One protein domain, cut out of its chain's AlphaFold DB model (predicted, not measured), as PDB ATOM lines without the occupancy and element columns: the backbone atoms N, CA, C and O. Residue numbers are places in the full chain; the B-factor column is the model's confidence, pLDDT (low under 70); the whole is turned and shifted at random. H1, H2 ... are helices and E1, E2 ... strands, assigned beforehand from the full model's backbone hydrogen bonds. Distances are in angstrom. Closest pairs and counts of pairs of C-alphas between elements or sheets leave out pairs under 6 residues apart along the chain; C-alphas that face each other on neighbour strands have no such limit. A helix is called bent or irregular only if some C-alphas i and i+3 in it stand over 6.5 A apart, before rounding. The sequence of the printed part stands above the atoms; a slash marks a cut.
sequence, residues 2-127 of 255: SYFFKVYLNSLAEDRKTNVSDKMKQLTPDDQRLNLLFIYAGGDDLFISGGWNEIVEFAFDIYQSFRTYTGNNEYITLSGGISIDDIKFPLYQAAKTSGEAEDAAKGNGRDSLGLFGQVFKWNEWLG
ATOM      1  N   SER A   2      88.351  61.876  60.433       88.12
ATOM      2  CA  SER A   2      88.843  62.057  61.817       88.12
ATOM      3  C   SER A   2      90.367  61.971  61.992       88.12
ATOM      4  O   SER A   2      90.912  62.659  62.844       88.12
ATOM      5  N   TYR A   3      91.065  61.149  61.200       91.62
ATOM      6  CA  TYR A   3      92.533  61.052  61.248       91.62
ATOM      7  C   TYR A   3      93.240  62.299  60.721       91.62
ATOM      8  O   TYR A   3      94.304  62.640  61.229       91.62
ATOM      9  N   PHE A   4      92.643  62.996  59.750       93.38
ATOM     10  CA  PHE A   4      93.188  64.260  59.272       93.38
ATOM     11  C   PHE A   4      93.219  65.266  60.429       93.38
ATOM     12  O   PHE A   4      94.285  65.715  60.829       93.38
ATOM     13  N   PHE A   5      92.062  65.504  61.051       92.69
ATOM     14  CA  PHE A   5      91.927  66.490  62.123       92.69
ATOM     15  C   PHE A   5      92.661  66.109  63.412       92.69
ATOM     16  O   PHE A   5      93.300  66.959  64.017       92.69
ATOM     17  N   LYS A   6      92.598  64.842  63.842       89.19
ATOM     18  CA  LYS A   6      93.167  64.427  65.138       89.19
ATOM     19  C   LYS A   6      94.664  64.133  65.115       89.19
ATOM     20  O   LYS A   6      95.292  64.194  66.165       89.19
ATOM     21  N   VAL A   7      95.207  63.718  63.970       89.88
ATOM     22  CA  VAL A   7      96.590  63.218  63.881       89.88
ATOM     23  C   VAL A   7      97.396  64.064  62.914       89.88
ATOM     24  O   VAL A   7      98.385  64.670  63.312       89.88
ATOM     25  N   TYR A   8      96.956  64.143  61.658       92.38
ATOM     26  CA  TYR A   8      97.727  64.809  60.611       92.38
ATOM     27  C   TYR A   8      97.925  66.306  60.886       92.38
ATOM     28  O   TYR A   8      99.017  66.814  60.668       92.38
ATOM     29  N   LEU A   9      96.922  67.000  61.438       93.38
ATOM     30  CA  LEU A   9      97.058  68.421  61.777       93.38
ATOM     31  C   LEU A   9      98.142  68.712  62.819       93.38
ATOM     32  O   LEU A   9      98.795  69.745  62.712       93.38
ATOM     33  N   ASN A  10      98.361  67.816  63.786       90.19
ATOM     34  CA  ASN A  10      99.439  67.990  64.762       90.19
ATOM     35  C   ASN A  10     100.805  67.890  64.073       90.19
ATOM     36  O   ASN A  10     101.656  68.746  64.278       90.19
ATOM     37  N   SER A  11     100.970  66.900  63.188       90.75
ATOM     38  CA  SER A  11     102.183  66.744  62.375       90.75
ATOM     39  C   SER A  11     102.419  67.954  61.466       90.75
ATOM     40  O   SER A  11     103.531  68.459  61.388       90.75
ATOM     41  N   LEU A  12     101.365  68.455  60.813       91.56
ATOM     42  CA  LEU A  12     101.433  69.629  59.939       91.56
ATOM     43  C   LEU A  12     101.782  70.920  60.703       91.56
ATOM     44  O   LEU A  12     102.393  71.821  60.133       91.56
ATOM     45  N   ALA A  13     101.366  71.033  61.968       90.75
ATOM     46  CA  ALA A  13     101.710  72.166  62.822       90.75
ATOM     47  C   ALA A  13     103.155  72.100  63.341       90.75
ATOM     48  O   ALA A  13     103.788  73.144  63.468       90.75
ATOM     49  N   GLU A  14     103.656  70.897  63.642       88.81
ATOM     50  CA  GLU A  14     104.999  70.668  64.191       88.81
ATOM     51  C   GLU A  14     106.099  70.757  63.126       88.81
ATOM     52  O   GLU A  14     107.128  71.393  63.356       88.81
ATOM     53  N   ASP A  15     105.884  70.139  61.963       86.50
ATOM     54  CA  ASP A  15     106.864  70.078  60.882       86.50
ATOM     55  C   ASP A  15     106.186  70.359  59.543       86.50
ATOM     56  O   ASP A  15     105.610  69.484  58.884       86.50
ATOM     57  N   ARG A  16     106.235  71.627  59.143       85.38
ATOM     58  CA  ARG A  16     105.600  72.083  57.915       85.38
ATOM     59  C   ARG A  16     106.327  71.532  56.691       85.38
ATOM     60  O   ARG A  16     105.664  71.009  55.797       85.38
ATOM     61  N   LYS A  17     107.659  71.605  56.635       83.12
ATOM     62  CA  LYS A  17     108.460  71.178  55.473       83.12
ATOM     63  C   LYS A  17     108.261  69.722  55.086       83.12
ATOM     64  O   LYS A  17     108.242  69.425  53.895       83.12
ATOM     65  N   THR A  18     108.131  68.806  56.044       85.12
ATOM     66  CA  THR A  18     107.935  67.387  55.697       85.12
ATOM     67  C   THR A  18     106.501  67.060  55.297       85.12
ATOM     68  O   THR A  18     106.275  66.078  54.586       85.12
ATOM     69  N   ASN A  19     105.532  67.879  55.713       84.81
ATOM     70  CA  ASN A  19     104.109  67.639  55.481       84.81
ATOM     71  C   ASN A  19     103.526  68.440  54.308       84.81
ATOM     72  O   ASN A  19     102.494  68.047  53.758       84.81
ATOM     73  N   VAL A  20     104.182  69.526  53.897       83.25
ATOM     74  CA  VAL A  20     103.761  70.403  52.803       83.25
ATOM     75  C   VAL A  20     104.580  70.120  51.544       83.25
ATOM     76  O   VAL A  20     105.803  70.067  51.567       83.25
ATOM     77  N   SER A  21     103.899  69.963  50.407       80.00
ATOM     78  CA  SER A  21     104.560  69.827  49.104       80.00
ATOM     79  C   SER A  21     105.056  71.179  48.585       80.00
ATOM     80  O   SER A  21     104.345  72.173  48.714       80.00
ATOM     81  N   ASP A  22     106.177  71.183  47.852       76.62
ATOM     82  CA  ASP A  22     106.718  72.348  47.122       76.62
ATOM     83  C   ASP A  22     105.712  73.046  46.186       76.62
ATOM     84  O   ASP A  22     105.920  74.178  45.760       76.62
ATOM     85  N   LYS A  23     104.618  72.367  45.820       80.25
ATOM     86  CA  LYS A  23     103.557  72.931  44.974       80.25
ATOM     87  C   LYS A  23     102.567  73.814  45.738       80.25
ATOM     88  O   LYS A  23     101.802  74.531  45.095       80.25
ATOM     89  N   MET A  24     102.516  73.718  47.066       86.31
ATOM     90  CA  MET A  24     101.622  74.540  47.879       86.31
ATOM     91  C   MET A  24     102.173  75.959  47.975       86.31
ATOM     92  O   MET A  24     103.373  76.155  48.146       86.31
ATOM     93  N   LYS A  25     101.294  76.957  47.885       85.12
ATOM     94  CA  LYS A  25     101.713  78.351  48.041       85.12
ATOM     95  C   LYS A  25     101.909  78.674  49.523       85.12
ATOM     96  O   LYS A  25     101.055  78.329  50.341       85.12
ATOM     97  N   GLN A  26     103.007  79.356  49.844       82.38
ATOM     98  CA  GLN A  26     103.429  79.693  51.206       82.38
ATOM     99  C   GLN A  26     103.746  81.196  51.293       82.38
ATOM    100  O   GLN A  26     104.348  81.726  50.366       82.38
ATOM    101  N   LEU A  27     103.342  81.877  52.378       70.44
ATOM    102  CA  LEU A  27     103.703  83.293  52.608       70.44
ATOM    103  C   LEU A  27     105.151  83.417  53.041       70.44
ATOM    104  O   LEU A  27     105.940  84.145  52.455       70.44
ATOM    105  N   THR A  28     105.473  82.690  54.100       71.44
ATOM    106  CA  THR A  28     106.766  82.732  54.753       71.44
ATOM    107  C   THR A  28     107.479  81.405  54.518       71.44
ATOM    108  O   THR A  28     106.829  80.352  54.468       71.44
ATOM    109  N   PRO A  29     108.813  81.436  54.376       65.06
ATOM    110  CA  PRO A  29     109.633  80.230  54.346       65.06
ATOM    111  C   PRO A  29     109.837  79.636  55.752       65.06
ATOM    112  O   PRO A  29     110.474  78.588  55.882       65.06
ATOM    113  N   ASP A  30     109.337  80.312  56.794       68.88
ATOM    114  CA  ASP A  30     109.454  79.865  58.173       68.88
ATOM    115  C   ASP A  30     108.672  78.569  58.391       68.88
ATOM    116  O   ASP A  30     107.529  78.378  57.958       68.88
ATOM    117  N   ASP A  31     109.364  77.650  59.046       67.94
ATOM    118  CA  ASP A  31     108.947  76.263  59.219       67.94
ATOM    119  C   ASP A  31     108.378  76.023  60.619       67.94
ATOM    120  O   ASP A  31     107.503  75.185  60.811       67.94
ATOM    121  N   GLN A  32     108.856  76.791  61.604       70.12
ATOM    122  CA  GLN A  32     108.458  76.638  62.996       70.12
ATOM    123  C   GLN A  32     107.289  77.551  63.341       70.12
ATOM    124  O   GLN A  32     107.367  78.770  63.198       70.12
ATOM    125  N   ARG A  33     106.231  76.941  63.877       81.94
ATOM    126  CA  ARG A  33     105.070  77.625  64.441       81.94
ATOM    127  C   ARG A  33     105.069  77.452  65.948       81.94
ATOM    128  O   ARG A  33     104.723  76.392  66.460       81.94
ATOM    129  N   LEU A  34     105.515  78.479  66.661       81.00
ATOM    130  CA  LEU A  34     105.672  78.413  68.115       81.00
ATOM    131  C   LEU A  34     104.423  78.893  68.861       81.00
ATOM    132  O   LEU A  34     104.317  78.690  70.068       81.00
ATOM    133  N   ASN A  35     103.479  79.524  68.161       90.94
ATOM    134  CA  ASN A  35     102.364  80.246  68.756       90.94
ATOM    135  C   ASN A  35     101.006  79.676  68.328       90.94
ATOM    136  O   ASN A  35     100.051  80.440  68.205       90.94
ATOM    137  N   LEU A  36     100.897  78.361  68.113       94.06
ATOM    138  CA  LEU A  36      99.625  77.674  67.871       94.06
ATOM    139  C   LEU A  36      99.137  76.932  69.120       94.06
ATOM    140  O   LEU A  36      99.853  76.121  69.703       94.06
ATOM    141  N   LEU A  37      97.876  77.148  69.485       94.62
ATOM    142  CA  LEU A  37      97.175  76.435  70.547       94.62
ATOM    143  C   LEU A  37      95.897  75.804  69.992       94.62
ATOM    144  O   LEU A  37      94.907  76.492  69.727       94.62
ATOM    145  N   PHE A  38      95.906  74.479  69.863       94.81
ATOM    146  CA  PHE A  38      94.717  73.698  69.532       94.81
ATOM    147  C   PHE A  38      93.790  73.642  70.745       94.81
ATOM    148  O   PHE A  38      94.135  73.067  71.775       94.81
ATOM    149  N   ILE A  39      92.602  74.225  70.614       94.75
ATOM    150  CA  ILE A  39      91.558  74.158  71.643       94.75
ATOM    151  C   ILE A  39      90.688  72.922  71.398       94.75
ATOM    152  O   ILE A  39      90.338  72.205  72.335       94.75
ATOM    153  N   TYR A  40      90.367  72.648  70.132       92.50
ATOM    154  CA  TYR A  40      89.628  71.460  69.719       92.50
ATOM    155  C   TYR A  40      90.003  71.047  68.292       92.50
ATOM    156  O   TYR A  40      90.121  71.891  67.410       92.50
ATOM    157  N   ALA A  41      90.150  69.744  68.055       91.50
ATOM    158  CA  ALA A  41      90.289  69.162  66.722       91.50
ATOM    159  C   ALA A  41      89.665  67.762  66.720       91.50
ATOM    160  O   ALA A  41      90.209  66.816  67.300       91.50
ATOM    161  N   GLY A  42      88.494  67.604  66.107       86.31
ATOM    162  CA  GLY A  42      87.769  66.343  66.197       86.31
ATOM    163  C   GLY A  42      86.605  66.220  65.230       86.31
ATOM    164  O   GLY A  42      85.823  67.146  65.054       86.31
ATOM    165  N   GLY A  43      86.477  65.028  64.639       86.94
ATOM    166  CA  GLY A  43      85.511  64.793  63.569       86.94
ATOM    167  C   GLY A  43      85.957  65.535  62.315       86.94
ATOM    168  O   GLY A  43      86.969  65.159  61.717       86.94
ATOM    169  N   ASP A  44      85.201  66.564  61.964       89.12
ATOM    170  CA  ASP A  44      85.423  67.522  60.883       89.12
ATOM    171  C   ASP A  44      85.584  68.977  61.369       89.12
ATOM    172  O   ASP A  44      85.852  69.855  60.552       89.12
ATOM    173  N   ASP A  45      85.493  69.216  62.681       90.94
ATOM    174  CA  ASP A  45      85.564  70.547  63.287       90.94
ATOM    175  C   ASP A  45      86.945  70.830  63.910       90.94
ATOM    176  O   ASP A  45      87.608  69.949  64.479       90.94
ATOM    177  N   LEU A  46      87.369  72.095  63.826       94.62
ATOM    178  CA  LEU A  46      88.678  72.581  64.262       94.62
ATOM    179  C   LEU A  46      88.566  73.973  64.889       94.62
ATOM    180  O   LEU A  46      88.017  74.886  64.280       94.62
ATOM    181  N   PHE A  47      89.153  74.157  66.071       96.25
ATOM    182  CA  PHE A  47      89.286  75.458  66.719       96.25
ATOM    183  C   PHE A  47      90.694  75.634  67.294       96.25
ATOM    184  O   PHE A  47      91.131  74.888  68.177       96.25
ATOM    185  N   ILE A  48      91.410  76.626  66.765       96.19
ATOM    186  CA  ILE A  48      92.805  76.936  67.089       96.19
ATOM    187  C   ILE A  48      92.892  78.425  67.424       96.19
ATOM    188  O   ILE A  48      92.243  79.250  66.784       96.19
ATOM    189  N   SER A  49      93.715  78.768  68.409       95.62
ATOM    190  CA  SER A  49      94.087  80.148  68.739       95.62
ATOM    191  C   SER A  49      95.599  80.326  68.633       95.62
ATOM    192  O   SER A  49      96.335  79.342  68.713       95.62
ATOM    193  N   GLY A  50      96.080  81.553  68.431       94.44
ATOM    194  CA  GLY A  50      97.510  81.770  68.254       94.44
ATOM    195  C   GLY A  50      97.902  83.149  67.748       94.44
ATOM    196  O   GLY A  50      97.069  84.051  67.649       94.44
ATOM    197  N   GLY A  51      99.183  83.298  67.405       93.00
ATOM    198  CA  GLY A  51      99.683  84.477  66.698       93.00
ATOM    199  C   GLY A  51      98.977  84.628  65.348       93.00
ATOM    200  O   GLY A  51      98.895  83.667  64.584       93.00
ATOM    201  N   TRP A  52      98.454  85.822  65.047       92.12
ATOM    202  CA  TRP A  52      97.578  86.031  63.885       92.12
ATOM    203  C   TRP A  52      98.217  85.572  62.566       92.12
ATOM    204  O   TRP A  52      97.543  84.994  61.719       92.12
ATOM    205  N   ASN A  53      99.521  85.799  62.399       89.38
ATOM    206  CA  ASN A  53     100.258  85.412  61.206       89.38
ATOM    207  C   ASN A  53     100.369  83.894  61.068       89.38
ATOM    208  O   ASN A  53     100.086  83.367  59.997       89.38
ATOM    209  N   GLU A  54     100.717  83.199  62.153       91.81
ATOM    210  CA  GLU A  54     100.846  81.741  62.153       91.81
ATOM    211  C   GLU A  54      99.490  81.066  61.930       91.81
ATOM    212  O   GLU A  54      99.419  80.083  61.199       91.81
ATOM    213  N   ILE A  55      98.406  81.613  62.491       94.56
ATOM    214  CA  ILE A  55      97.041  81.104  62.278       94.56
ATOM    215  C   ILE A  55      96.615  81.258  60.819       94.56
ATOM    216  O   ILE A  55      96.097  80.310  60.231       94.56
ATOM    217  N   VAL A  56      96.838  82.434  60.224       93.88
ATOM    218  CA  VAL A  56      96.491  82.681  58.817       93.88
ATOM    219  C   VAL A  56      97.294  81.759  57.901       93.88
ATOM    220  O   VAL A  56      96.711  81.100  57.044       93.88
ATOM    221  N   GLU A  57      98.606  81.654  58.103       91.62
ATOM    222  CA  GLU A  57      99.465  80.736  57.347       91.62
ATOM    223  C   GLU A  57      99.028  79.279  57.507       91.62
ATOM    224  O   GLU A  57      98.905  78.549  56.522       91.62
ATOM    225  N   PHE A  58      98.746  78.859  58.741       94.31
ATOM    226  CA  PHE A  58      98.338  77.491  59.015       94.31
ATOM    227  C   PHE A  58      96.985  77.163  58.389       94.31
ATOM    228  O   PHE A  58      96.816  76.068  57.865       94.31
ATOM    229  N   ALA A  59      96.041  78.105  58.342       95.62
ATOM    230  CA  ALA A  59      94.761  77.898  57.671       95.62
ATOM    231  C   ALA A  59      94.924  77.587  56.171       95.62
ATOM    232  O   ALA A  59      94.243  76.696  55.655       95.62
ATOM    233  N   PHE A  60      95.849  78.260  55.477       94.50
ATOM    234  CA  PHE A  60      96.148  77.966  54.070       94.50
ATOM    235  C   PHE A  60      96.837  76.613  53.883       94.50
ATOM    236  O   PHE A  60      96.522  75.898  52.926       94.50
ATOM    237  N   ASP A  61      97.738  76.233  54.788       93.88
ATOM    238  CA  ASP A  61      98.361  74.908  54.766       93.88
ATOM    239  C   ASP A  61      97.335  73.800  55.034       93.88
ATOM    240  O   ASP A  61      97.314  72.797  54.319       93.88
ATOM    241  N   ILE A  62      96.450  73.989  56.022       95.38
ATOM    242  CA  ILE A  62      95.354  73.066  56.335       95.38
ATOM    243  C   ILE A  62      94.481  72.887  55.103       95.38
ATOM    244  O   ILE A  62      94.217  71.753  54.715       95.38
ATOM    245  N   TYR A  63      94.056  73.983  54.468       95.62
ATOM    246  CA  TYR A  63      93.210  73.915  53.284       95.62
ATOM    247  C   TYR A  63      93.872  73.117  52.158       95.62
ATOM    248  O   TYR A  63      93.302  72.136  51.678       95.62
ATOM    249  N   GLN A  64      95.086  73.500  51.754       94.50
ATOM    250  CA  GLN A  64      95.785  72.865  50.633       94.50
ATOM    251  C   GLN A  64      96.103  71.386  50.921       94.50
ATOM    252  O   GLN A  64      95.927  70.520  50.055       94.50
ATOM    253  N   SER A  65      96.487  71.069  52.159       94.50
ATOM    254  CA  SER A  65      96.727  69.688  52.594       94.50
ATOM    255  C   SER A  65      95.437  68.881  52.656       94.50
ATOM    256  O   SER A  65      95.418  67.722  52.248       94.50
ATOM    257  N   PHE A  66      94.334  69.491  53.089       95.00
ATOM    258  CA  PHE A  66      93.024  68.855  53.110       95.00
ATOM    259  C   PHE A  66      92.532  68.536  51.696       95.00
ATOM    260  O   PHE A  66      92.090  67.416  51.451       95.00
ATOM    261  N   ARG A  67      92.683  69.468  50.741       94.44
ATOM    262  CA  ARG A  67      92.375  69.210  49.323       94.44
ATOM    263  C   ARG A  67      93.186  68.041  48.781       94.44
ATOM    264  O   ARG A  67      92.636  67.188  48.093       94.44
ATOM    265  N   THR A  68      94.463  67.955  49.143       92.94
ATOM    266  CA  THR A  68      95.316  66.826  48.749       92.94
ATOM    267  C   THR A  68      94.848  65.518  49.396       92.94
ATOM    268  O   THR A  68      94.684  64.514  48.705       92.94
ATOM    269  N   TYR A  69      94.554  65.538  50.697       93.50
ATOM    270  CA  TYR A  69      94.077  64.385  51.464       93.50
ATOM    271  C   TYR A  69      92.752  63.818  50.931       93.50
ATOM    272  O   TYR A  69      92.555  62.604  50.929       93.50
ATOM    273  N   THR A  70      91.846  64.671  50.443       94.69
ATOM    274  CA  THR A  70      90.561  64.256  49.855       94.69
ATOM    275  C   THR A  70      90.641  63.946  48.357       94.69
ATOM    276  O   THR A  70      89.612  63.679  47.734       94.69
ATOM    277  N   GLY A  71      91.837  63.976  47.755       93.75
ATOM    278  CA  GLY A  71      92.025  63.724  46.325       93.75
ATOM    279  C   GLY A  71      91.423  64.812  45.429       93.75
ATOM    280  O   GLY A  71      90.970  64.522  44.327       93.75
ATOM    281  N   ASN A  72      91.390  66.057  45.908       92.38
ATOM    282  CA  ASN A  72      90.800  67.232  45.263       92.38
ATOM    283  C   ASN A  72      89.296  67.126  44.974       92.38
ATOM    284  O   ASN A  72      88.782  67.877  44.147       92.38
ATOM    285  N   ASN A  73      88.570  66.261  45.686       93.62
ATOM    286  CA  ASN A  73      87.134  66.076  45.499       93.62
ATOM    287  C   ASN A  73      86.350  67.393  45.694       93.62
ATOM    288  O   ASN A  73      86.388  67.995  46.765       93.62
ATOM    289  N   GLU A  74      85.616  67.822  44.666       90.56
ATOM    290  CA  GLU A  74      84.845  69.076  44.654       90.56
ATOM    291  C   GLU A  74      83.690  69.100  45.666       90.56
ATOM    292  O   GLU A  74      83.261  70.170  46.088       90.56
ATOM    293  N   TYR A  75      83.212  67.929  46.095       92.56
ATOM    294  CA  TYR A  75      82.122  67.796  47.062       92.56
ATOM    295  C   TYR A  75      82.608  67.737  48.516       92.56
ATOM    296  O   TYR A  75      81.795  67.841  49.433       92.56
ATOM    297  N   ILE A  76      83.917  67.563  48.743       94.25
ATOM    298  CA  ILE A  76      84.516  67.482  50.081       94.25
ATOM    299  C   ILE A  76      85.515  68.625  50.234       94.25
ATOM    300  O   ILE A  76      86.701  68.503  49.918       94.25
ATOM    301  N   THR A  77      85.008  69.749  50.732       94.69
ATOM    302  CA  THR A  77      85.750  71.005  50.867       94.69
ATOM    303  C   THR A  77      85.729  71.509  52.304       94.69
ATOM    304  O   THR A  77      84.949  71.036  53.133       94.69
ATOM    305  N   LEU A  78      86.603  72.468  52.604       95.44
ATOM    306  CA  LEU A  78      86.708  73.095  53.916       95.44
ATOM    307  C   LEU A  78      86.177  74.527  53.830       95.44
ATOM    308  O   LEU A  78      86.461  75.241  52.870       95.44
ATOM    309  N   SER A  79      85.409  74.959  54.826       97.38
ATOM    310  CA  SER A  79      85.121  76.382  55.042       97.38
ATOM    311  C   SER A  79      85.698  76.789  56.388       97.38
ATOM    312  O   SER A  79      85.688  75.978  57.308       97.38
ATOM    313  N   GLY A  80      86.234  78.002  56.481       97.62
ATOM    314  CA  GLY A  80      86.886  78.486  57.696       97.62
ATOM    315  C   GLY A  80      86.564  79.946  57.976       97.62
ATOM    316  O   GLY A  80      86.217  80.699  57.066       97.62
ATOM    317  N   GLY A  81      86.705  80.342  59.237       98.06
ATOM    318  CA  GLY A  81      86.575  81.720  59.693       98.06
ATOM    319  C   GLY A  81      87.705  82.073  60.650       98.06
ATOM    320  O   GLY A  81      87.997  81.316  61.571       98.06
ATOM    321  N   ILE A  82      88.350  83.215  60.425       98.00
ATOM    322  CA  ILE A  82      89.420  83.739  61.276       98.00
ATOM    323  C   ILE A  82      89.023  85.137  61.741       98.00
ATOM    324  O   ILE A  82      88.847  86.052  60.930       98.00
ATOM    325  N   SER A  83      88.929  85.304  63.057       95.88
ATOM    326  CA  SER A  83      88.894  86.606  63.718       95.88
ATOM    327  C   SER A  83      90.290  86.968  64.228       95.88
ATOM    328  O   SER A  83      91.100  86.101  64.561       95.88
ATOM    329  N   ILE A  84      90.597  88.265  64.237       95.00
ATOM    330  CA  ILE A  84      91.836  88.801  64.803       95.00
ATOM    331  C   ILE A  84      91.423  89.854  65.812       95.00
ATOM    332  O   ILE A  84      90.882  90.895  65.438       95.00
ATOM    333  N   ASP A  85      91.701  89.568  67.074       93.88
ATOM    334  CA  ASP A  85      91.263  90.367  68.205       93.88
ATOM    335  C   ASP A  85      92.458  90.766  69.088       93.88
ATOM    336  O   ASP A  85      93.561  90.227  68.970       93.88
ATOM    337  N   ASP A  86      92.251  91.749  69.966       92.06
ATOM    338  CA  ASP A  86      93.264  92.174  70.940       92.06
ATOM    339  C   ASP A  86      93.563  91.057  71.957       92.06
ATOM    340  O   ASP A  86      92.691  90.259  72.293       92.06
ATOM    341  N   ILE A  87      94.774  91.036  72.523       90.19
ATOM    342  CA  ILE A  87      95.187  90.035  73.520       90.19
ATOM    343  C   ILE A  87      94.283  89.995  74.766       90.19
ATOM    344  O   ILE A  87      94.183  88.965  75.428       90.19
ATOM    345  N   LYS A  88      93.618  91.107  75.107       94.38
ATOM    346  CA  LYS A  88      92.672  91.189  76.233       94.38
ATOM    347  C   LYS A  88      91.237  90.841  75.841       94.38
ATOM    348  O   LYS A  88      90.351  90.884  76.697       94.38
ATOM    349  N   PHE A  89      90.984  90.547  74.568       94.62
ATOM    350  CA  PHE A  89      89.653  90.221  74.091       94.62
ATOM    351  C   PHE A  89      89.215  88.850  74.633       94.62
ATOM    352  O   PHE A  89      89.974  87.882  74.546       94.62
ATOM    353  N   PRO A  90      88.017  88.728  75.236       95.81
ATOM    354  CA  PRO A  90      87.601  87.472  75.850       95.81
ATOM    355  C   PRO A  90      87.507  86.326  74.836       95.81
ATOM    356  O   PRO A  90      86.815  86.445  73.826       95.81
ATOM    357  N   LEU A  91      88.109  85.175  75.156       93.19
ATOM    358  CA  LEU A  91      88.174  84.017  74.253       93.19
ATOM    359  C   LEU A  91      86.797  83.550  73.756       93.19
ATOM    360  O   LEU A  91      86.659  83.180  72.597       93.19
ATOM    361  N   TYR A  92      85.760  83.595  74.597       94.56
ATOM    362  CA  TYR A  92      84.410  83.205  74.173       94.56
ATOM    363  C   TYR A  92      83.814  84.171  73.132       94.56
ATOM    364  O   TYR A  92      83.025  83.748  72.289       94.56
ATOM    365  N   GLN A  93      84.179  85.460  73.179       96.31
ATOM    366  CA  GLN A  93      83.781  86.429  72.156       96.31
ATOM    367  C   GLN A  93      84.591  86.211  70.880       96.31
ATOM    368  O   GLN A  93      83.996  86.221  69.811       96.31
ATOM    369  N   ALA A  94      85.893  85.927  70.995       94.88
ATOM    370  CA  ALA A  94      86.744  85.576  69.854       94.88
ATOM    371  C   ALA A  94      86.224  84.326  69.124       94.88
ATOM    372  O   ALA A  94      86.122  84.313  67.903       94.88
ATOM    373  N   ALA A  95      85.815  83.297  69.875       95.31
ATOM    374  CA  ALA A  95      85.200  82.090  69.324       95.31
ATOM    375  C   ALA A  95      83.877  82.392  68.598       95.31
ATOM    376  O   ALA A  95      83.583  81.809  67.555       95.31
ATOM    377  N   LYS A  96      83.077  83.327  69.131       97.06
ATOM    378  CA  LYS A  96      81.839  83.772  68.483       97.06
ATOM    379  C   LYS A  96      82.130  84.514  67.178       97.06
ATOM    380  O   LYS A  96      81.502  84.208  66.173       97.06
ATOM    381  N   THR A  97      83.077  85.453  67.174       96.88
ATOM    382  CA  THR A  97      83.425  86.237  65.977       96.88
ATOM    383  C   THR A  97      84.073  85.374  64.893       96.88
ATOM    384  O   THR A  97      83.749  85.541  63.717       96.88
ATOM    385  N   SER A  98      84.921  84.401  65.254       96.69
ATOM    386  CA  SER A  98      85.455  83.426  64.293       96.69
ATOM    387  C   SER A  98      84.355  82.529  63.722       96.69
ATOM    388  O   SER A  98      84.348  82.272  62.521       96.69
ATOM    389  N   GLY A  99      83.397  82.106  64.557       97.50
ATOM    390  CA  GLY A  99      82.233  81.331  64.121       97.50
ATOM    391  C   GLY A  99      81.336  82.112  63.157       97.50
ATOM    392  O   GLY A  99      80.954  81.593  62.116       97.50
ATOM    393  N   GLU A 100      81.079  83.397  63.425       98.12
ATOM    394  CA  GLU A 100      80.341  84.282  62.507       98.12
ATOM    395  C   GLU A 100      81.052  84.420  61.147       98.12
ATOM    396  O   GLU A 100      80.407  84.405  60.096       98.12
ATOM    397  N   ALA A 101      82.387  84.516  61.144       98.06
ATOM    398  CA  ALA A 101      83.180  84.550  59.916       98.06
ATOM    399  C   ALA A 101      83.121  83.217  59.145       98.06
ATOM    400  O   ALA A 101      83.063  83.215  57.912       98.06
ATOM    401  N   GLU A 102      83.101  82.089  59.854       97.94
ATOM    402  CA  GLU A 102      82.957  80.755  59.270       97.94
ATOM    403  C   GLU A 102      81.555  80.545  58.679       97.94
ATOM    404  O   GLU A 102      81.413  80.052  57.557       97.94
ATOM    405  N   ASP A 103      80.510  80.973  59.388       98.12
ATOM    406  CA  ASP A 103      79.130  80.933  58.909       98.12
ATOM    407  C   ASP A 103      78.959  81.788  57.651       98.12
ATOM    408  O   ASP A 103      78.326  81.358  56.682       98.12
ATOM    409  N   ALA A 104      79.587  82.967  57.605       97.88
ATOM    410  CA  ALA A 104      79.613  83.795  56.405       97.88
ATOM    411  C   ALA A 104      80.325  83.085  55.236       97.88
ATOM    412  O   ALA A 104      79.841  83.124  54.101       97.88
ATOM    413  N   ALA A 105      81.421  82.367  55.505       97.69
ATOM    414  CA  ALA A 105      82.117  81.546  54.514       97.69
ATOM    415  C   ALA A 105      81.259  80.381  53.996       97.69
ATOM    416  O   ALA A 105      81.185  80.146  52.786       97.69
ATOM    417  N   LYS A 106      80.536  79.689  54.881       96.44
ATOM    418  CA  LYS A 106      79.549  78.665  54.503       96.44
ATOM    419  C   LYS A 106      78.428  79.268  53.646       96.44
ATOM    420  O   LYS A 106      78.056  78.675  52.631       96.44
ATOM    421  N   GLY A 107      77.957  80.464  54.005       96.69
ATOM    422  CA  GLY A 107      76.953  81.240  53.270       96.69
ATOM    423  C   GLY A 107      77.386  81.666  51.863       96.69
ATOM    424  O   GLY A 107      76.539  81.815  50.985       96.69
ATOM    425  N   ASN A 108      78.692  81.759  51.595       94.56
ATOM    426  CA  ASN A 108      79.257  82.025  50.266       94.56
ATOM    427  C   ASN A 108      79.303  80.772  49.357       94.56
ATOM    428  O   ASN A 108      80.153  80.634  48.475       94.56
ATOM    429  N   GLY A 109      78.414  79.801  49.584       93.75
ATOM    430  CA  GLY A 109      78.400  78.531  48.855       93.75
ATOM    431  C   GLY A 109      79.563  77.605  49.223       93.75
ATOM    432  O   GLY A 109      80.058  76.895  48.350       93.75
ATOM    433  N   ARG A 110      80.006  77.630  50.492       94.50
ATOM    434  CA  ARG A 110      81.106  76.808  51.052       94.50
ATOM    435  C   ARG A 110      82.443  76.992  50.315       94.50
ATOM    436  O   ARG A 110      82.600  77.946  49.553       94.50
ATOM    437  N   ASP A 111      83.434  76.140  50.586       96.38
ATOM    438  CA  ASP A 111      84.798  76.207  50.018       96.38
ATOM    439  C   ASP A 111      85.398  77.626  50.073       96.38
ATOM    440  O   ASP A 111      85.967  78.134  49.104       96.38
ATOM    441  N   SER A 112      85.177  78.312  51.196       97.25
ATOM    442  CA  SER A 112      85.518  79.722  51.384       97.25
ATOM    443  C   SER A 112      86.202  79.950  52.725       97.25
ATOM    444  O   SER A 112      86.032  79.175  53.667       97.25
ATOM    445  N   LEU A 113      86.921  81.062  52.812       98.31
ATOM    446  CA  LEU A 113      87.522  81.560  54.038       98.31
ATOM    447  C   LEU A 113      86.978  82.958  54.339       98.31
ATOM    448  O   LEU A 113      87.049  83.855  53.491       98.31
ATOM    449  N   GLY A 114      86.459  83.127  55.553       98.25
ATOM    450  CA  GLY A 114      86.187  84.420  56.163       98.25
ATOM    451  C   GLY A 114      87.439  84.930  56.875       98.25
ATOM    452  O   GLY A 114      87.868  84.336  57.859       98.25
ATOM    453  N   LEU A 115      88.034  86.013  56.383       97.19
ATOM    454  CA  LEU A 115      89.256  86.603  56.932       97.19
ATOM    455  C   LEU A 115      89.242  88.123  56.719       97.19
ATOM    456  O   LEU A 115      88.794  88.612  55.684       97.19
ATOM    457  N   PHE A 116      89.721  88.887  57.706       94.31
ATOM    458  CA  PHE A 116      89.747  90.361  57.679       94.31
ATOM    459  C   PHE A 116      88.370  91.015  57.454       94.31
ATOM    460  O   PHE A 116      88.265  92.102  56.882       94.31
ATOM    461  N   GLY A 117      87.295  90.340  57.877       93.12
ATOM    462  CA  GLY A 117      85.921  90.778  57.620       93.12
ATOM    463  C   GLY A 117      85.510  90.690  56.146       93.12
ATOM    464  O   GLY A 117      84.559  91.352  55.740       93.12
ATOM    465  N   GLN A 118      86.233  89.919  55.335       95.62
ATOM    466  CA  GLN A 118      85.923  89.625  53.939       95.62
ATOM    467  C   GLN A 118      85.721  88.121  53.766       95.62
ATOM    468  O   GLN A 118      86.306  87.323  54.496       95.62
ATOM    469  N   VAL A 119      84.903  87.730  52.791       97.00
ATOM    470  CA  VAL A 119      84.612  86.323  52.506       97.00
ATOM    471  C   VAL A 119      84.880  86.055  51.036       97.00
ATOM    472  O   VAL A 119      84.196  86.608  50.176       97.00
ATOM    473  N   PHE A 120      85.850  85.185  50.769       96.38
ATOM    474  CA  PHE A 120      86.217  84.763  49.418       96.38
ATOM    475  C   PHE A 120      86.469  83.257  49.371       96.38
ATOM    476  O   PHE A 120      86.741  82.622  50.396       96.38
ATOM    477  N   LYS A 121      86.389  82.679  48.173       95.75
ATOM    478  CA  LYS A 121      86.813  81.304  47.908       95.75
ATOM    479  C   LYS A 121      88.296  81.160  48.216       95.75
ATOM    480  O   LYS A 121      89.085  82.086  48.026       95.75
ATOM    481  N   TRP A 122      88.712  79.972  48.635       95.94
ATOM    482  CA  TRP A 122      90.133  79.711  48.885       95.94
ATOM    483  C   TRP A 122      91.014  79.981  47.660       95.94
ATOM    484  O   TRP A 122      92.117  80.504  47.798       95.94
ATOM    485  N   ASN A 123      90.512  79.703  46.455       93.31
ATOM    486  CA  ASN A 123      91.238  79.967  45.214       93.31
ATOM    487  C   ASN A 123      91.396  81.466  44.906       93.31
ATOM    488  O   ASN A 123      92.391  81.840  44.284       93.31
ATOM    489  N   GLU A 124      90.464  82.316  45.351       94.50
ATOM    490  CA  GLU A 124      90.582  83.781  45.275       94.50
ATOM    491  C   GLU A 124      91.672  84.264  46.229       94.50
ATOM    492  O   GLU A 124      92.567  85.018  45.836       94.50
ATOM    493  N   TRP A 125      91.640  83.765  47.471       95.06
ATOM    494  CA  TRP A 125      92.670  84.047  48.464       95.06
ATOM    495  C   TRP A 125      94.051  83.649  47.964       95.06
ATOM    496  O   TRP A 125      94.937  84.491  47.995       95.06
ATOM    497  N   LEU A 126      94.213  82.430  47.437       93.00
ATOM    498  CA  LEU A 126      95.476  81.901  46.908       93.00
ATOM    499  C   LEU A 126      95.881  82.502  45.550       93.00
ATOM    500  O   LEU A 126      97.015  82.303  45.107       93.00
ATOM    501  N   GLY A 127      94.977  83.192  44.849       91.25
ATOM    502  CA  GLY A 127      95.217  83.664  43.483       91.25
ATOM    503  C   GLY A 127      95.488  82.525  42.496       91.25
ATOM    504  O   GLY A 127      96.440  82.579  41.717       91.25
TER     505      GLY A 127
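What this domain is: This is residues 2 to 127 of the 255 residues of a protein of Trichormus variabilis SAG 1403-4b (UniProt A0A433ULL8). What does the model look like? Long helix H3 runs through the middle, with the hairpin E1-E2 and helix H1 packed on one part of it, and a second unit beside these in which helix H4 packs on the short hairpin E3-E4. Residues 20 to 35 make a long loop on the outside, and short helix H5 follows E4. What are the counts and the size? The printed part has 126 residues with five named helices and four named strands, in the order H1 H2 E1 E2 H3 H4 E3 E4 H5; its class is mixed, helices and strands, and each sheet is one antiparallel pair. It is compact, with a radius of gyration of the C-alphas of 13.8 A and spans of 36 by 33 by 28 A.

How they stand to each other: What stands near the first helix? H1, residues 2 to 14, touches H3, residues 52 to 69, at a steep tilt of 48 degrees, opposite ways; their closest C-alphas, Leu 9 and Ile 62, are 7.4 A apart. H1 is close but not clearly touching to H2, residues 16 to 19, where the C-alphas of Leu 12 and Asn 19 are closest, 5.6 A apart. How are the strands paired? E1, residues 36 to 42, and E2, residues 45 to 50, form an antiparallel hairpin, with N 37 and O 49 at 2.8 A, within hydrogen-bond range. E3, residues 112 to 115, and E4, residues 118 to 121, form another, with N 113 and O 120 at 2.9 A; residues 80 to 81 pair in parallel with residues 113 to 114 of E3. What comes near the strands? The closest C-alphas of H1 and E1 are Phe 5 and Ala 41, 5.6 A apart. Those of H4, residues 91 to 107, and E3 are Ala 101 and Gly 114, 4.8 A apart. Those of E3 and H5, residues 122 to 126, are Ser 112 and Trp 122, 5.2 A apart. What of the helix backbones, and which helices are apart? In H3, H4 and H5 every O i to N i+4 pair is within hydrogen-bond range; in H1 7 of 9 are, and H2 is too short for such a pair. H3 and H4 are apart.

Where its parts are: Where does the first helix begin? C-alpha 2 of H1 is at (88.843, 62.057, 61.817). H1 measures 18.5 A and is only just irregular, with C-alphas 6 and 9 6.51 A apart. How long are the other longer elements? H3 measures 25.2 A, H4 24.0 A, E1 16.5 A and E2 17.1 A. Where does the last element end? H5 ends with C-alpha 126 at (95.476, 81.901, 46.908).

The domain as a whole: How large is it? The two C-alphas farthest apart, those of Gly 71 and Lys 88, are 40.6 A apart. Is anything cut, and which links are long? The printed part has no cut; the links H2 to E1 and H3 to H4 are long, with 16 and 21 residues. Where is confidence low? Residues 29 to 31 are under 70, and the mean pLDDT of the printed part is 91.7.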